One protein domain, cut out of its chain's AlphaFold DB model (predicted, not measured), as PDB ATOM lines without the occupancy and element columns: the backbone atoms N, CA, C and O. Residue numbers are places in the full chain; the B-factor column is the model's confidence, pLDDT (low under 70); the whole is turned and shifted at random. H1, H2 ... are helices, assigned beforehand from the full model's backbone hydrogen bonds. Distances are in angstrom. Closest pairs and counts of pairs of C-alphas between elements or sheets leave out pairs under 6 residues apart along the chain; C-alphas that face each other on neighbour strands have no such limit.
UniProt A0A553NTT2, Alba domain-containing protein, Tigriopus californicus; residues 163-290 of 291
ATOM      1  N   LYS A 163     164.547 -19.833  28.527       60.47
ATOM      2  CA  LYS A 163     165.378 -20.905  27.968       60.47
ATOM      3  C   LYS A 163     166.118 -20.541  26.677       60.47
ATOM      4  O   LYS A 163     167.253 -20.958  26.523       60.47
ATOM      5  N   GLU A 164     165.501 -19.802  25.764       66.88
ATOM      6  CA  GLU A 164     166.076 -19.342  24.498       66.88
ATOM      7  C   GLU A 164     167.154 -18.277  24.741       66.88
ATOM      8  O   GLU A 164     168.275 -18.433  24.278       66.88
ATOM      9  N   ILE A 165     166.871 -17.266  25.571       61.75
ATOM     10  CA  ILE A 165     167.853 -16.238  25.967       61.75
ATOM     11  C   ILE A 165     168.997 -16.867  26.770       61.75
ATOM     12  O   ILE A 165     170.169 -16.607  26.512       61.75
ATOM     13  N   LEU A 166     168.667 -17.755  27.705       61.69
ATOM     14  CA  LEU A 166     169.631 -18.497  28.510       61.69
ATOM     15  C   LEU A 166     170.490 -19.425  27.636       61.69
ATOM     16  O   LEU A 166     171.684 -19.572  27.875       61.69
ATOM     17  N   ARG A 167     169.915 -19.977  26.561       62.62
ATOM     18  CA  ARG A 167     170.625 -20.735  25.522       62.62
ATOM     19  C   ARG A 167     171.512 -19.847  24.645       62.62
ATOM     20  O   ARG A 167     172.579 -20.304  24.244       62.62
ATOM     21  N   TRP A 168     171.105 -18.610  24.356       60.59
ATOM     22  CA  TRP A 168     171.868 -17.662  23.532       60.59
ATOM     23  C   TRP A 168     173.056 -17.058  24.276       60.59
ATOM     24  O   TRP A 168     174.142 -16.953  23.709       60.59
ATOM     25  N   LEU A 169     172.863 -16.690  25.544       59.59
ATOM     26  CA  LEU A 169     173.935 -16.189  26.402       59.59
ATOM     27  C   LEU A 169     174.762 -17.318  27.033       59.59
ATOM     28  O   LEU A 169     175.878 -17.071  27.471       59.59
ATOM     29  N   GLY A 170     174.246 -18.552  27.051       60.28
ATOM     30  CA  GLY A 170     174.909 -19.687  27.697       60.28
ATOM     31  C   GLY A 170     175.005 -19.542  29.216       60.28
ATOM     32  O   GLY A 170     175.880 -20.161  29.813       60.28
ATOM     33  N   LEU A 171     174.135 -18.721  29.814       64.31
ATOM     34  CA  LEU A 171     174.195 -18.375  31.229       64.31
ATOM     35  C   LEU A 171     173.612 -19.494  32.095       64.31
ATOM     36  O   LEU A 171     172.538 -20.026  31.826       64.31
ATOM     37  N   THR A 172     174.288 -19.843  33.173       74.81
ATOM     38  CA  THR A 172     173.769 -20.774  34.170       74.81
ATOM     39  C   THR A 172     172.828 -20.059  35.139       74.81
ATOM     40  O   THR A 172     172.914 -18.850  35.361       74.81
ATOM     41  N   VAL A 173     171.920 -20.817  35.763       76.81
ATOM     42  CA  VAL A 173     171.066 -20.301  36.853       76.81
ATOM     43  C   VAL A 173     171.925 -19.712  37.978       76.81
ATOM     44  O   VAL A 173     171.567 -18.698  38.573       76.81
ATOM     45  N   TRP A 174     173.088 -20.321  38.218       75.56
ATOM     46  CA  TRP A 174     174.070 -19.843  39.179       75.56
ATOM     47  C   TRP A 174     174.650 -18.471  38.794       75.56
ATOM     48  O   TRP A 174     174.667 -17.581  39.637       75.56
ATOM     49  N   GLU A 175     175.028 -18.237  37.532       79.81
ATOM     50  CA  GLU A 175     175.547 -16.926  37.089       79.81
ATOM     51  C   GLU A 175     174.512 -15.812  37.291       79.81
ATOM     52  O   GLU A 175     174.848 -14.730  37.774       79.81
ATOM     53  N   ILE A 176     173.233 -16.081  36.995       83.50
ATOM     54  CA  ILE A 176     172.142 -15.123  37.242       83.50
ATOM     55  C   ILE A 176     172.026 -14.804  38.735       83.50
ATOM     56  O   ILE A 176     171.867 -13.642  39.107       83.50
ATOM     57  N   PHE A 177     172.111 -15.823  39.590       85.38
ATOM     58  CA  PHE A 177     172.041 -15.647  41.035       85.38
ATOM     59  C   PHE A 177     173.197 -14.785  41.566       85.38
ATOM     60  O   PHE A 177     172.958 -13.842  42.323       85.38
ATOM     61  N   VAL A 178     174.432 -15.051  41.130       87.00
ATOM     62  CA  VAL A 178     175.612 -14.272  41.539       87.00
ATOM     63  C   VAL A 178     175.506 -12.823  41.050       87.00
ATOM     64  O   VAL A 178     175.772 -11.904  41.827       87.00
ATOM     65  N   PHE A 179     175.027 -12.596  39.820       86.81
ATOM     66  CA  PHE A 179     174.766 -11.246  39.309       86.81
ATOM     67  C   PHE A 179     173.707 -10.499  40.124       86.81
ATOM     68  O   PHE A 179     173.900  -9.325  40.443       86.81
ATOM     69  N   LEU A 180     172.604 -11.162  40.484       87.19
ATOM     70  CA  LEU A 180     171.529 -10.558  41.271       87.19
ATOM     71  C   LEU A 180     172.024 -10.165  42.667       87.19
ATOM     72  O   LEU A 180     171.788  -9.039  43.109       87.19
ATOM     73  N   LEU A 181     172.758 -11.058  43.334       89.12
ATOM     74  CA  LEU A 181     173.342 -10.792  44.647       89.12
ATOM     75  C   LEU A 181     174.331  -9.617  44.596       89.12
ATOM     76  O   LEU A 181     174.276  -8.720  45.437       89.12
ATOM     77  N   ALA A 182     175.208  -9.589  43.592       90.00
ATOM     78  CA  ALA A 182     176.179  -8.515  43.418       90.00
ATOM     79  C   ALA A 182     175.514  -7.164  43.120       90.00
ATOM     80  O   ALA A 182     175.944  -6.140  43.655       90.00
ATOM     81  N   PHE A 183     174.451  -7.155  42.308       88.56
ATOM     82  CA  PHE A 183     173.684  -5.946  42.015       88.56
ATOM     83  C   PHE A 183     172.977  -5.411  43.262       88.56
ATOM     84  O   PHE A 183     173.040  -4.216  43.528       88.56
ATOM     85  N   LEU A 184     172.387  -6.291  44.075       88.19
ATOM     86  CA  LEU A 184     171.772  -5.914  45.347       88.19
ATOM     87  C   LEU A 184     172.791  -5.251  46.283       88.19
ATOM     88  O   LEU A 184     172.529  -4.171  46.811       88.19
ATOM     89  N   LEU A 185     173.973  -5.856  46.451       90.75
ATOM     90  CA  LEU A 185     175.045  -5.277  47.264       90.75
ATOM     91  C   LEU A 185     175.497  -3.920  46.712       90.75
ATOM     92  O   LEU A 185     175.613  -2.958  47.468       90.75
ATOM     93  N   PHE A 186     175.694  -3.811  45.397       91.50
ATOM     94  CA  PHE A 186     176.032  -2.552  44.736       91.50
ATOM     95  C   PHE A 186     174.982  -1.460  44.995       91.50
ATOM     96  O   PHE A 186     175.346  -0.346  45.368       91.50
ATOM     97  N   THR A 187     173.688  -1.764  44.852       88.81
ATOM     98  CA  THR A 187     172.603  -0.808  45.112       88.81
ATOM     99  C   THR A 187     172.602  -0.340  46.567       88.81
ATOM    100  O   THR A 187     172.444   0.854  46.817       88.81
ATOM    101  N   ILE A 188     172.839  -1.236  47.531       88.62
ATOM    102  CA  ILE A 188     172.955  -0.862  48.950       88.62
ATOM    103  C   ILE A 188     174.154   0.073  49.172       88.62
ATOM    104  O   ILE A 188     174.020   1.116  49.805       88.62
ATOM    105  N   LEU A 189     175.332  -0.241  48.625       87.50
ATOM    106  CA  LEU A 189     176.515   0.613  48.788       87.50
ATOM    107  C   LEU A 189     176.344   1.977  48.098       87.50
ATOM    108  O   LEU A 189     176.794   2.998  48.623       87.50
ATOM    109  N   LEU A 190     175.694   2.006  46.934       87.44
ATOM    110  CA  LEU A 190     175.427   3.233  46.189       87.44
ATOM    111  C   LEU A 190     174.437   4.132  46.936       87.44
ATOM    112  O   LEU A 190     174.688   5.327  47.070       87.44
ATOM    113  N   THR A 191     173.346   3.563  47.451       87.69
ATOM    114  CA  THR A 191     172.345   4.305  48.239       87.69
ATOM    115  C   THR A 191     172.950   4.867  49.521       87.69
ATOM    116  O   THR A 191     172.785   6.052  49.787       87.69
ATOM    117  N   LEU A 192     173.760   4.085  50.247       86.44
ATOM    118  CA  LEU A 192     174.505   4.574  51.416       86.44
ATOM    119  C   LEU A 192     175.425   5.752  51.069       86.44
ATOM    120  O   LEU A 192     175.489   6.727  51.815       86.44
ATOM    121  N   LYS A 193     176.125   5.689  49.931       86.69
ATOM    122  CA  LYS A 193     176.989   6.786  49.487       86.69
ATOM    123  C   LYS A 193     176.196   8.053  49.140       86.69
ATOM    124  O   LYS A 193     176.647   9.147  49.469       86.69
ATOM    125  N   VAL A 194     175.049   7.915  48.474       86.50
ATOM    126  CA  VAL A 194     174.225   9.051  48.022       86.50
ATOM    127  C   VAL A 194     173.440   9.687  49.177       86.50
ATOM    128  O   VAL A 194     173.359  10.910  49.243       86.50
ATOM    129  N   GLU A 195     172.891   8.891  50.098       86.50
ATOM    130  CA  GLU A 195     172.021   9.392  51.173       86.50
ATOM    131  C   GLU A 195     172.755   9.745  52.471       86.50
ATOM    132  O   GLU A 195     172.385  10.726  53.113       86.50
ATOM    133  N   LEU A 196     173.802   9.004  52.864       79.25
ATOM    134  CA  LEU A 196     174.540   9.263  54.115       79.25
ATOM    135  C   LEU A 196     175.818  10.093  53.935       79.25
ATOM    136  O   LEU A 196     176.505  10.351  54.923       79.25
ATOM    137  N   TRP A 197     176.139  10.524  52.707       69.25
ATOM    138  CA  TRP A 197     177.265  11.425  52.404       69.25
ATOM    139  C   TRP A 197     178.599  10.903  52.959       69.25
ATOM    140  O   TRP A 197     179.480  11.670  53.342       69.25
ATOM    141  N   VAL A 198     178.745   9.579  53.038       78.50
ATOM    142  CA  VAL A 198     179.983   8.959  53.506       78.50
ATOM    143  C   VAL A 198     181.029   9.091  52.399       78.50
ATOM    144  O   VAL A 198     180.749   8.753  51.246       78.50
ATOM    145  N   ASP A 199     182.250   9.508  52.749       79.94
ATOM    146  CA  ASP A 199     183.412   9.645  51.848       79.94
ATOM    147  C   ASP A 199     183.971   8.286  51.364       79.94
ATOM    148  O   ASP A 199     185.176   8.026  51.347       79.94
ATOM    149  N   ILE A 200     183.095   7.358  50.982       81.69
ATOM    150  CA  ILE A 200     183.466   6.056  50.435       81.69
ATOM    151  C   ILE A 200     183.877   6.264  48.981       81.69
ATOM    152  O   ILE A 200     183.133   6.833  48.181       81.69
ATOM    153  N   SER A 201     185.051   5.771  48.598       88.69
ATOM    154  CA  SER A 201     185.511   5.822  47.208       88.69
ATOM    155  C   SER A 201     184.572   5.047  46.271       88.69
ATOM    156  O   SER A 201     184.084   3.973  46.627       88.69
ATOM    157  N   TYR A 202     184.334   5.555  45.053       87.56
ATOM    158  CA  TYR A 202     183.504   4.852  44.060       87.56
ATOM    159  C   TYR A 202     184.055   3.454  43.745       87.56
ATOM    160  O   TYR A 202     183.280   2.520  43.573       87.56
ATOM    161  N   TRP A 203     185.373   3.263  43.821       87.44
ATOM    162  CA  TRP A 203     186.022   1.957  43.688       87.44
ATOM    163  C   TRP A 203     185.497   0.896  44.669       87.44
ATOM    164  O   TRP A 203     185.359  -0.267  44.301       87.44
ATOM    165  N   ILE A 204     185.161   1.290  45.902       88.38
ATOM    166  CA  ILE A 204     184.616   0.379  46.921       88.38
ATOM    167  C   ILE A 204     183.140   0.099  46.639       88.38
ATOM    168  O   ILE A 204     182.703  -1.043  46.749       88.38
ATOM    169  N   VAL A 205     182.388   1.115  46.207       90.00
ATOM    170  CA  VAL A 205     180.978   0.961  45.817       90.00
ATOM    171  C   VAL A 205     180.832  -0.025  44.656       90.00
ATOM    172  O   VAL A 205     179.950  -0.874  44.690       90.00
ATOM    173  N   PHE A 206     181.732   0.024  43.668       90.44
ATOM    174  CA  PHE A 206     181.740  -0.896  42.523       90.44
ATOM    175  C   PHE A 206     182.383  -2.265  42.807       90.44
ATOM    176  O   PHE A 206     182.235  -3.180  41.998       90.44
ATOM    177  N   SER A 207     183.056  -2.450  43.948       90.25
ATOM    178  CA  SER A 207     183.765  -3.693  44.285       90.25
ATOM    179  C   SER A 207     182.900  -4.964  44.195       90.25
ATOM    180  O   SER A 207     183.362  -5.918  43.561       90.25
ATOM    181  N   PRO A 208     181.647  -5.008  44.704       91.62
ATOM    182  CA  PRO A 208     180.798  -6.198  44.582       91.62
ATOM    183  C   PRO A 208     180.563  -6.622  43.126       91.62
ATOM    184  O   PRO A 208     180.503  -7.810  42.815       91.62
ATOM    185  N   LEU A 209     180.486  -5.648  42.218       89.94
ATOM    186  CA  LEU A 209     180.250  -5.878  40.799       89.94
ATOM    187  C   LEU A 209     181.490  -6.459  40.097       89.94
ATOM    188  O   LEU A 209     181.345  -7.315  39.228       89.94
ATOM    189  N   PHE A 210     182.695  -6.041  40.505       91.69
ATOM    190  CA  PHE A 210     183.961  -6.588  40.000       91.69
ATOM    191  C   PHE A 210     184.247  -7.997  40.525       91.69
ATOM    192  O   PHE A 210     184.723  -8.851  39.781       91.69
ATOM    193  N   VAL A 211     183.924  -8.261  41.795       91.06
ATOM    194  CA  VAL A 211     184.046  -9.600  42.389       91.06
ATOM    195  C   VAL A 211     183.141 -10.598  41.657       91.06
ATOM    196  O   VAL A 211     183.562 -11.714  41.362       91.06
ATOM    197  N   CYS A 212     181.930 -10.180  41.281       90.38
ATOM    198  CA  CYS A 212     181.027 -10.981  40.454       90.38
ATOM    199  C   CYS A 212     181.627 -11.341  39.087       90.38
ATOM    200  O   CYS A 212     181.545 -12.494  38.666       90.38
ATOM    201  N   ASP A 213     182.250 -10.381  38.394       90.06
ATOM    202  CA  ASP A 213     182.881 -10.642  37.094       90.06
ATOM    203  C   ASP A 213     184.051 -11.627  37.221       90.06
ATOM    204  O   ASP A 213     184.220 -12.491  36.361       90.06
ATOM    205  N   ALA A 214     184.819 -11.549  38.313       89.81
ATOM    206  CA  ALA A 214     185.898 -12.493  38.594       89.81
ATOM    207  C   ALA A 214     185.376 -13.924  38.810       89.81
ATOM    208  O   ALA A 214     185.944 -14.870  38.261       89.81
ATOM    209  N   PHE A 215     184.272 -14.092  39.546       88.88
ATOM    210  CA  PHE A 215     183.636 -15.401  39.723       88.88
ATOM    211  C   PHE A 215     183.095 -15.972  38.406       88.88
ATOM    212  O   PHE A 215     183.315 -17.149  38.116       88.88
ATOM    213  N   ASN A 216     182.467 -15.143  37.571       85.19
ATOM    214  CA  ASN A 216     181.963 -15.578  36.265       85.19
ATOM    215  C   ASN A 216     183.100 -15.931  35.292       85.19
ATOM    216  O   ASN A 216     183.024 -16.935  34.582       85.19
ATOM    217  N   ALA A 217     184.198 -15.168  35.298       87.56
ATOM    218  CA  ALA A 217     185.390 -15.487  34.517       87.56
ATOM    219  C   ALA A 217     186.041 -16.804  34.979       87.56
ATOM    220  O   ALA A 217     186.412 -17.633  34.148       87.56
ATOM    221  N   TYR A 218     186.128 -17.035  36.293       85.50
ATOM    222  CA  TYR A 218     186.640 -18.283  36.865       85.50
ATOM    223  C   TYR A 218     185.798 -19.498  36.449       85.50
ATOM    224  O   TYR A 218     186.346 -20.504  35.991       85.50
ATOM    225  N   PHE A 219     184.469 -19.387  36.520       83.69
ATOM    226  CA  PHE A 219     183.562 -20.439  36.064       83.69
ATOM    227  C   PHE A 219     183.734 -20.731  34.565       83.69
ATOM    228  O   PHE A 219     183.850 -21.890  34.163       83.69
ATOM    229  N   CYS A 220     183.859 -19.686  33.739       79.12
ATOM    230  CA  CYS A 220     184.140 -19.827  32.310       79.12
ATOM    231  C   CYS A 220     185.453 -20.590  32.042       79.12
ATOM    232  O   CYS A 220     185.500 -21.433  31.145       79.12
ATOM    233  N   VAL A 221     186.505 -20.347  32.832       82.88
ATOM    234  CA  VAL A 221     187.783 -21.078  32.739       82.88
ATOM    235  C   VAL A 221     187.627 -22.548  33.140       82.88
ATOM    236  O   VAL A 221     188.154 -23.420  32.450       82.88
ATOM    237  N   ILE A 222     186.864 -22.859  34.193       83.88
ATOM    238  CA  ILE A 222     186.579 -24.251  34.585       83.88
ATOM    239  C   ILE A 222     185.868 -25.001  33.452       83.88
ATOM    240  O   ILE A 222     186.259 -26.115  33.095       83.88
ATOM    241  N   VAL A 223     184.839 -24.389  32.862       77.06
ATOM    242  CA  VAL A 223     184.081 -24.987  31.755       77.06
ATOM    243  C   VAL A 223     184.974 -25.187  30.525       77.06
ATOM    244  O   VAL A 223     184.883 -26.226  29.869       77.06
ATOM    245  N   LEU A 224     185.892 -24.257  30.244       76.56
ATOM    246  CA  LEU A 224     186.904 -24.407  29.193       76.56
ATOM    247  C   LEU A 224     187.827 -25.607  29.430       76.56
ATOM    248  O   LEU A 224     188.032 -26.397  28.510       76.56
ATOM    249  N   ILE A 225     188.356 -25.764  30.647       82.50
ATOM    250  CA  ILE A 225     189.244 -26.883  30.999       82.50
ATOM    251  C   ILE A 225     188.507 -28.216  30.855       82.50
ATOM    252  O   ILE A 225     189.041 -29.156  30.269       82.50
ATOM    253  N   ARG A 226     187.255 -28.298  31.318       77.50
ATOM    254  CA  ARG A 226     186.446 -29.514  31.177       77.50
ATOM    255  C   ARG A 226     186.217 -29.879  29.708       77.50
ATOM    256  O   ARG A 226     186.403 -31.030  29.326       77.50
ATOM    257  N   MET A 227     185.888 -28.894  28.871       73.88
ATOM    258  CA  MET A 227     185.686 -29.123  27.434       73.88
ATOM    259  C   MET A 227     186.988 -29.423  26.679       73.88
ATOM    260  O   MET A 227     186.946 -30.077  25.638       73.88
ATOM    261  N   TYR A 228     188.144 -28.989  27.193       75.69
ATOM    262  CA  TYR A 228     189.450 -29.350  26.640       75.69
ATOM    263  C   TYR A 228     189.744 -30.851  26.797       75.69
ATOM    264  O   TYR A 228     190.288 -31.466  25.882       75.69
ATOM    265  N   ILE A 229     189.333 -31.451  27.919       78.25
ATOM    266  CA  ILE A 229     189.566 -32.873  28.219       78.25
ATOM    267  C   ILE A 229     188.664 -33.795  27.374       78.25
ATOM    268  O   ILE A 229     189.099 -34.865  26.962       78.25
ATOM    269  N   GLU A 230     187.433 -33.386  27.055       73.12
ATOM    270  CA  GLU A 230     186.434 -34.222  26.358       73.12
ATOM    271  C   GLU A 230     186.584 -34.262  24.810       73.12
ATOM    272  O   GLU A 230     185.749 -34.826  24.106       73.12
ATOM    273  N   THR A 231     187.683 -33.752  24.236       65.06
ATOM    274  CA  THR A 231     188.081 -33.862  22.801       65.06
ATOM    275  C   THR A 231     187.138 -33.271  21.729       65.06
ATOM    276  O   THR A 231     187.554 -33.128  20.577       65.06
ATOM    277  N   SER A 232     185.916 -32.828  22.048       64.50
ATOM    278  CA  SER A 232     185.005 -32.152  21.101       64.50
ATOM    279  C   SER A 232     185.101 -30.615  21.182       64.50
ATOM    280  O   SER A 232     184.201 -29.936  21.676       64.50
ATOM    281  N   TYR A 233     186.203 -30.031  20.710       67.44
ATOM    282  CA  TYR A 233     186.586 -28.662  21.088       67.44
ATOM    283  C   TYR A 233     185.943 -27.519  20.275       67.44
ATOM    284  O   TYR A 233     185.758 -26.431  20.807       67.44
ATOM    285  N   LYS A 234     185.582 -27.701  18.996       68.75
ATOM    286  CA  LYS A 234     185.342 -26.546  18.092       68.75
ATOM    287  C   LYS A 234     184.096 -25.705  18.416       68.75
ATOM    288  O   LYS A 234     184.186 -24.483  18.486       68.75
ATOM    289  N   SER A 235     182.936 -26.328  18.614       64.06
ATOM    290  CA  SER A 235     181.670 -25.617  18.891       64.06
ATOM    291  C   SER A 235     181.557 -25.161  20.349       64.06
ATOM    292  O   SER A 235     181.020 -24.093  20.643       64.06
ATOM    293  N   ALA A 236     182.115 -25.963  21.252       65.88
ATOM    294  CA  ALA A 236     182.274 -25.711  22.675       65.88
ATOM    295  C   ALA A 236     183.172 -24.494  22.964       65.88
ATOM    296  O   ALA A 236     182.762 -23.566  23.663       65.88
ATOM    297  N   LEU A 237     184.371 -24.464  22.374       72.94
ATOM    298  CA  LEU A 237     185.338 -23.380  22.537       72.94
ATOM    299  C   LEU A 237     184.802 -22.064  21.982       72.94
ATOM    300  O   LEU A 237     184.936 -21.036  22.633       72.94
ATOM    301  N   LEU A 238     184.150 -22.092  20.815       74.00
ATOM    302  CA  LEU A 238     183.554 -20.890  20.230       74.00
ATOM    303  C   LEU A 238     182.488 -20.280  21.155       74.00
ATOM    304  O   LEU A 238     182.407 -19.061  21.281       74.00
ATOM    305  N   ARG A 239     181.707 -21.123  21.841       74.25
ATOM    306  CA  ARG A 239     180.709 -20.683  22.827       74.25
ATOM    307  C   ARG A 239     181.360 -20.073  24.070       74.25
ATOM    308  O   ARG A 239     180.917 -19.027  24.533       74.25
ATOM    309  N   ALA A 240     182.413 -20.694  24.592       75.94
ATOM    310  CA  ALA A 240     183.121 -20.188  25.765       75.94
ATOM    311  C   ALA A 240     183.917 -18.904  25.468       75.94
ATOM    312  O   ALA A 240     183.896 -17.974  26.267       75.94
ATOM    313  N   LEU A 241     184.547 -18.809  24.291       82.12
ATOM    314  CA  LEU A 241     185.195 -17.585  23.808       82.12
ATOM    315  C   LEU A 241     184.190 -16.447  23.636       82.12
ATOM    316  O   LEU A 241     184.492 -15.312  23.995       82.12
ATOM    317  N   TRP A 242     182.995 -16.752  23.123       81.88
ATOM    318  CA  TRP A 242     181.914 -15.776  23.044       81.88
ATOM    319  C   TRP A 242     181.542 -15.257  24.434       81.88
ATOM    320  O   TRP A 242     181.553 -14.049  24.642       81.88
ATOM    321  N   SER A 243     181.310 -16.151  25.400       81.44
ATOM    322  CA  SER A 243     181.002 -15.764  26.785       81.44
ATOM    323  C   SER A 243     182.107 -14.904  27.415       81.44
ATOM    324  O   SER A 243     181.834 -13.826  27.945       81.44
ATOM    325  N   LEU A 244     183.375 -15.308  27.270       83.31
ATOM    326  CA  LEU A 244     184.526 -14.559  27.785       83.31
ATOM    327  C   LEU A 244     184.610 -13.147  27.188       83.31
ATOM    328  O   LEU A 244     184.880 -12.184  27.905       83.31
ATOM    329  N   PHE A 245     184.352 -13.014  25.885       85.62
ATOM    330  CA  PHE A 245     184.327 -11.719  25.211       85.62
ATOM    331  C   PHE A 245     183.218 -10.808  25.762       85.62
ATOM    332  O   PHE A 245     183.465  -9.624  26.000       85.62
ATOM    333  N   LEU A 246     182.018 -11.350  26.015       83.56
ATOM    334  CA  LEU A 246     180.920 -10.582  26.613       83.56
ATOM    335  C   LEU A 246     181.285 -10.090  28.025       83.56
ATOM    336  O   LEU A 246     181.082  -8.915  28.335       83.56
ATOM    337  N   ILE A 247     181.857 -10.965  28.861       87.50
ATOM    338  CA  ILE A 247     182.279 -10.629  30.232       87.50
ATOM    339  C   ILE A 247     183.342  -9.525  30.212       87.50
ATOM    340  O   ILE A 247     183.236  -8.551  30.956       87.50
ATOM    341  N   LEU A 248     184.334  -9.629  29.322       88.94
ATOM    342  CA  LEU A 248     185.394  -8.628  29.185       88.94
ATOM    343  C   LEU A 248     184.841  -7.253  28.780       88.94
ATOM    344  O   LEU A 248     185.228  -6.239  29.361       88.94
ATOM    345  N   MET A 249     183.917  -7.200  27.816       86.88
ATOM    346  CA  MET A 249     183.304  -5.937  27.386       86.88
ATOM    347  C   MET A 249     182.485  -5.277  28.500       86.88
ATOM    348  O   MET A 249     182.558  -4.059  28.685       86.88
ATOM    349  N   LEU A 250     181.757  -6.067  29.293       88.56
ATOM    350  CA  LEU A 250     181.031  -5.562  30.460       88.56
ATOM    351  C   LEU A 250     181.977  -5.075  31.566       88.56
ATOM    352  O   LEU A 250     181.686  -4.065  32.209       88.56
ATOM    353  N   PHE A 251     183.116  -5.738  31.765       91.25
ATOM    354  CA  PHE A 251     184.142  -5.294  32.707       91.25
ATOM    355  C   PHE A 251     184.734  -3.934  32.303       91.25
ATOM    356  O   PHE A 251     184.819  -3.030  33.136       91.25
ATOM    357  N   ILE A 252     185.075  -3.754  31.020       91.12
ATOM    358  CA  ILE A 252     185.597  -2.480  30.489       91.12
ATOM    359  C   ILE A 252     184.582  -1.351  30.699       91.12
ATOM    360  O   ILE A 252     184.950  -0.281  31.182       91.12
ATOM    361  N   PHE A 253     183.301  -1.599  30.409       92.00
ATOM    362  CA  PHE A 253     182.224  -0.639  30.663       92.00
ATOM    363  C   PHE A 253     182.173  -0.199  32.136       92.00
ATOM    364  O   PHE A 253     182.195   0.997  32.432       92.00
ATOM    365  N   LYS A 254     182.160  -1.156  33.074       90.62
ATOM    366  CA  LYS A 254     182.123  -0.879  34.523       90.62
ATOM    367  C   LYS A 254     183.356  -0.107  34.988       90.62
ATOM    368  O   LYS A 254     183.239   0.820  35.788       90.62
ATOM    369  N   TYR A 255     184.528  -0.466  34.468       90.50
ATOM    370  CA  TYR A 255     185.781   0.222  34.756       90.50
ATOM    371  C   TYR A 255     185.745   1.681  34.287       90.50
ATOM    372  O   TYR A 255     185.994   2.584  35.086       90.50
ATOM    373  N   MET A 256     185.363   1.930  33.029       88.81
ATOM    374  CA  MET A 256     185.233   3.290  32.492       88.81
ATOM    375  C   MET A 256     184.204   4.114  33.270       88.81
ATOM    376  O   MET A 256     184.431   5.293  33.538       88.81
ATOM    377  N   LEU A 257     183.106   3.490  33.696       88.75
ATOM    378  CA  LEU A 257     182.075   4.140  34.499       88.75
ATOM    379  C   LEU A 257     182.585   4.509  35.905       88.75
ATOM    380  O   LEU A 257     182.336   5.618  36.378       88.75
ATOM    381  N   CYS A 258     183.365   3.636  36.549       87.88
ATOM    382  CA  CYS A 258     183.999   3.917  37.841       87.88
ATOM    383  C   CYS A 258     185.032   5.051  37.743       87.88
ATOM    384  O   CYS A 258     185.064   5.946  38.596       87.88
ATOM    385  N   VAL A 259     185.843   5.049  36.679       87.88
ATOM    386  CA  VAL A 259     186.784   6.136  36.388       87.88
ATOM    387  C   VAL A 259     186.019   7.440  36.192       87.88
ATOM    388  O   VAL A 259     186.313   8.405  36.887       87.88
ATOM    389  N   LYS A 260     184.972   7.459  35.359       88.06
ATOM    390  CA  LYS A 260     184.149   8.652  35.114       88.06
ATOM    391  C   LYS A 260     183.510   9.223  36.385       88.06
ATOM    392  O   LYS A 260     183.463  10.440  36.533       88.06
ATOM    393  N   LEU A 261     183.030   8.374  37.296       85.00
ATOM    394  CA  LEU A 261     182.456   8.818  38.574       85.00
ATOM    395  C   LEU A 261     183.513   9.359  39.547       85.00
ATOM    396  O   LEU A 261     183.195  10.181  40.402       85.00
ATOM    397  N   THR A 262     184.761   8.907  39.420       85.69
ATOM    398  CA  THR A 262     185.884   9.368  40.247       85.69
ATOM    399  C   THR A 262     186.508  10.652  39.694       85.69
ATOM    400  O   THR A 262     186.833  11.559  40.457       85.69
ATOM    401  N   SER A 263     186.674  10.751  38.373       77.69
ATOM    402  CA  SER A 263     187.220  11.914  37.675       77.69
ATOM    403  C   SER A 263     186.080  12.762  37.110       77.69
ATOM    404  O   SER A 263     185.597  12.515  36.002       77.69
ATOM    405  N   SER A 264     185.649  13.761  37.877       64.94
ATOM    406  CA  SER A 264     184.589  14.720  37.547       64.94
ATOM    407  C   SER A 264     184.842  15.481  36.230       64.94
ATOM    408  O   SER A 264     185.250  16.636  36.251       64.94
ATOM    409  N   GLY A 265     184.589  14.855  35.073       61.28
ATOM    410  CA  GLY A 265     184.385  15.567  33.802       61.28
ATOM    411  C   GLY A 265     185.169  15.123  32.564       61.28
ATOM    412  O   GLY A 265     184.760  15.520  31.485       61.28
ATOM    413  N   THR A 266     186.210  14.290  32.644       70.44
ATOM    414  CA  THR A 266     187.117  14.100  31.484       70.44
ATOM    415  C   THR A 266     186.577  13.223  30.352       70.44
ATOM    416  O   THR A 266     186.900  13.486  29.203       70.44
ATOM    417  N   TYR A 267     185.763  12.207  30.650       80.25
ATOM    418  CA  TYR A 267     185.255  11.268  29.633       80.25
ATOM    419  C   TYR A 267     183.804  11.564  29.268       80.25
ATOM    420  O   TYR A 267     182.978  11.765  30.159       80.25
ATOM    421  N   GLU A 268     183.449  11.583  27.992       84.75
ATOM    422  CA  GLU A 268     182.051  11.753  27.598       84.75
ATOM    423  C   GLU A 268     181.234  10.479  27.862       84.75
ATOM    424  O   GLU A 268     181.751   9.361  27.848       84.75
ATOM    425  N   TYR A 269     179.927  10.625  28.104       83.31
ATOM    426  CA  TYR A 269     179.044   9.465  28.281       83.31
ATOM    427  C   TYR A 269     179.018   8.575  27.027       83.31
ATOM    428  O   TYR A 269     178.923   7.356  27.147       83.31
ATOM    429  N   SER A 270     179.170   9.170  25.841       87.62
ATOM    430  CA  SER A 270     179.315   8.473  24.556       87.62
ATOM    431  C   SER A 270     180.431   7.418  24.600       87.62
ATOM    432  O   SER A 270     180.195   6.251  24.279       87.62
ATOM    433  N   GLU A 271     181.617   7.794  25.078       85.06
ATOM    434  CA  GLU A 271     182.779   6.909  25.192       85.06
ATOM    435  C   GLU A 271     182.543   5.795  26.213       85.06
ATOM    436  O   GLU A 271     182.821   4.628  25.937       85.06
ATOM    437  N   VAL A 272     181.957   6.131  27.367       89.50
ATOM    438  CA  VAL A 272     181.690   5.155  28.433       89.50
ATOM    439  C   VAL A 272     180.702   4.084  27.971       89.50
ATOM    440  O   VAL A 272     180.916   2.913  28.261       89.50
ATOM    441  N   PHE A 273     179.645   4.433  27.228       89.31
ATOM    442  CA  PHE A 273     178.627   3.468  26.782       89.31
ATOM    443  C   PHE A 273     179.011   2.674  25.521       89.31
ATOM    444  O   PHE A 273     178.339   1.694  25.188       89.31
ATOM    445  N   THR A 274     180.096   3.039  24.832       90.69
ATOM    446  CA  THR A 274     180.521   2.403  23.571       90.69
ATOM    447  C   THR A 274     180.654   0.868  23.659       90.69
ATOM    448  O   THR A 274     180.104   0.185  22.788       90.69
ATOM    449  N   PRO A 275     181.272   0.272  24.703       90.00
ATOM    450  CA  PRO A 275     181.374  -1.186  24.827       90.00
ATOM    451  C   PRO A 275     180.010  -1.889  24.890       90.00
ATOM    452  O   PRO A 275     179.843  -2.971  24.330       90.00
ATOM    453  N   VAL A 276     179.010  -1.262  25.520       89.31
ATOM    454  CA  VAL A 276     177.648  -1.810  25.640       89.31
ATOM    455  C   VAL A 276     176.916  -1.754  24.305       89.31
ATOM    456  O   VAL A 276     176.239  -2.713  23.935       89.31
ATOM    457  N   PHE A 277     177.078  -0.671  23.541       89.50
ATOM    458  CA  PHE A 277     176.494  -0.583  22.204       89.50
ATOM    459  C   PHE A 277     177.070  -1.644  21.264       89.50
ATOM    460  O   PHE A 277     176.307  -2.299  20.554       89.50
ATOM    461  N   ILE A 278     178.387  -1.866  21.288       89.12
ATOM    462  CA  ILE A 278     179.036  -2.925  20.499       89.12
ATOM    463  C   ILE A 278     178.496  -4.303  20.908       89.12
ATOM    464  O   ILE A 278     178.139  -5.109  20.048       89.12
ATOM    465  N   LEU A 279     178.368  -4.550  22.216       87.44
ATOM    466  CA  LEU A 279     177.798  -5.782  22.759       87.44
ATOM    467  C   LEU A 279     176.374  -6.033  22.246       87.44
ATOM    468  O   LEU A 279     176.051  -7.135  21.806       87.44
ATOM    469  N   LEU A 280     175.531  -4.997  22.267       86.44
ATOM    470  CA  LEU A 280     174.140  -5.084  21.835       86.44
ATOM    471  C   LEU A 280     174.029  -5.426  20.343       86.44
ATOM    472  O   LEU A 280     173.244  -6.297  19.971       86.44
ATOM    473  N   HIS A 281     174.856  -4.807  19.495       88.00
ATOM    474  CA  HIS A 281     174.902  -5.123  18.063       88.00
ATOM    475  C   HIS A 281     175.366  -6.561  17.809       88.00
ATOM    476  O   HIS A 281     174.797  -7.258  16.969       88.00
ATOM    477  N   LEU A 282     176.359  -7.040  18.562       84.12
ATOM    478  CA  LEU A 282     176.850  -8.415  18.469       84.12
ATOM    479  C   LEU A 282     175.780  -9.449  18.848       84.12
ATOM    480  O   LEU A 282     175.634 -10.462  18.160       84.12
ATOM    481  N   VAL A 283     174.998  -9.185  19.897       81.38
ATOM    482  CA  VAL A 283     173.860 -10.032  20.286       81.38
ATOM    483  C   VAL A 283     172.753  -9.985  19.227       81.38
ATOM    484  O   VAL A 283     172.207 -11.030  18.873       81.38
ATOM    485  N   MET A 284     172.468  -8.810  18.655       83.25
ATOM    486  CA  MET A 284     171.469  -8.650  17.592       83.25
ATOM    487  C   MET A 284     171.820  -9.465  16.338       83.25
ATOM    488  O   MET A 284     170.978 -10.196  15.823       83.25
ATOM    489  N   VAL A 285     173.073  -9.407  15.872       84.06
ATOM    490  CA  VAL A 285     173.530 -10.187  14.705       84.06
ATOM    491  C   VAL A 285     173.391 -11.692  14.954       84.06
ATOM    492  O   VAL A 285     172.968 -12.426  14.062       84.06
ATOM    493  N   LYS A 286     173.700 -12.163  16.168       74.00
ATOM    494  CA  LYS A 286     173.531 -13.575  16.541       74.00
ATOM    495  C   LYS A 286     172.071 -14.013  16.547       74.00
ATOM    496  O   LYS A 286     171.792 -15.117  16.088       74.00
ATOM    497  N   ALA A 287     171.161 -13.160  17.010       73.81
ATOM    498  CA  ALA A 287     169.730 -13.449  16.984       73.81
ATOM    499  C   ALA A 287     169.208 -13.635  15.545       73.81
ATOM    500  O   ALA A 287     168.383 -14.511  15.305       73.81
ATOM    501  N   CYS A 288     169.738 -12.881  14.576       75.38
ATOM    502  CA  CYS A 288     169.350 -12.999  13.166       75.38
ATOM    503  C   CYS A 288     169.891 -14.258  12.462       75.38
ATOM    504  O   CYS A 288     169.318 -14.678  11.465       75.38
ATOM    505  N   GLN A 289     170.988 -14.855  12.942       68.88
ATOM    506  CA  GLN A 289     171.619 -16.035  12.322       68.88
ATOM    507  C   GLN A 289     170.973 -17.377  12.719       68.88
ATOM    508  O   GLN A 289     171.394 -18.417  12.217       68.88
ATOM    509  N   LEU A 290     170.011 -17.375  13.649       56.34
ATOM    510  CA  LEU A 290     169.441 -18.589  14.252       56.34
ATOM    511  C   LEU A 290     168.001 -18.903  13.791       56.34
ATOM    512  O   LEU A 290     167.352 -19.773  14.372       56.34
TER     513      LEU A 290
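This is residues 163 to 290 of the 291 residues of the protein "Alba domain-containing protein" of Tigriopus californicus (UniProt A0A553NTT2). Four long helices, H2, H4, H5 and H6, run up and down side by side in a curved row like an open C, with short H1 at its open side. The printed part has 128 residues with six named helices, H1 to H6, all helix. It is only just loose, close to compact (radius of gyration of the C-alphas 17.0 A), spanning 54 by 27 by 24 A.

Start at the hub, H5, residues 233 to 262. It forms hairpins with H4, residues 207 to 229 (13 degrees; closest C-alphas 227 and 233, 6.4 A), and H6, residues 269 to 288 (22 degrees; 256 and 272, 5.7 A). H2, residues 173 to 195, touches H4 at C-alphas 182 and 208, 5.3 A. H3, residues 202 to 205, touches H2 and H5. H1, residues 163 to 169, is close to H5 but not clearly touching, 7.1 A. In H6, kinked near 276, 14 of 16 O i to N i+4 pairs are within range.

Find C-alpha 233 at (186.586, -28.662, 21.088); H5 runs 42.6 A.

There is no cut and no long link; confidence is low at 163 to 171, among others.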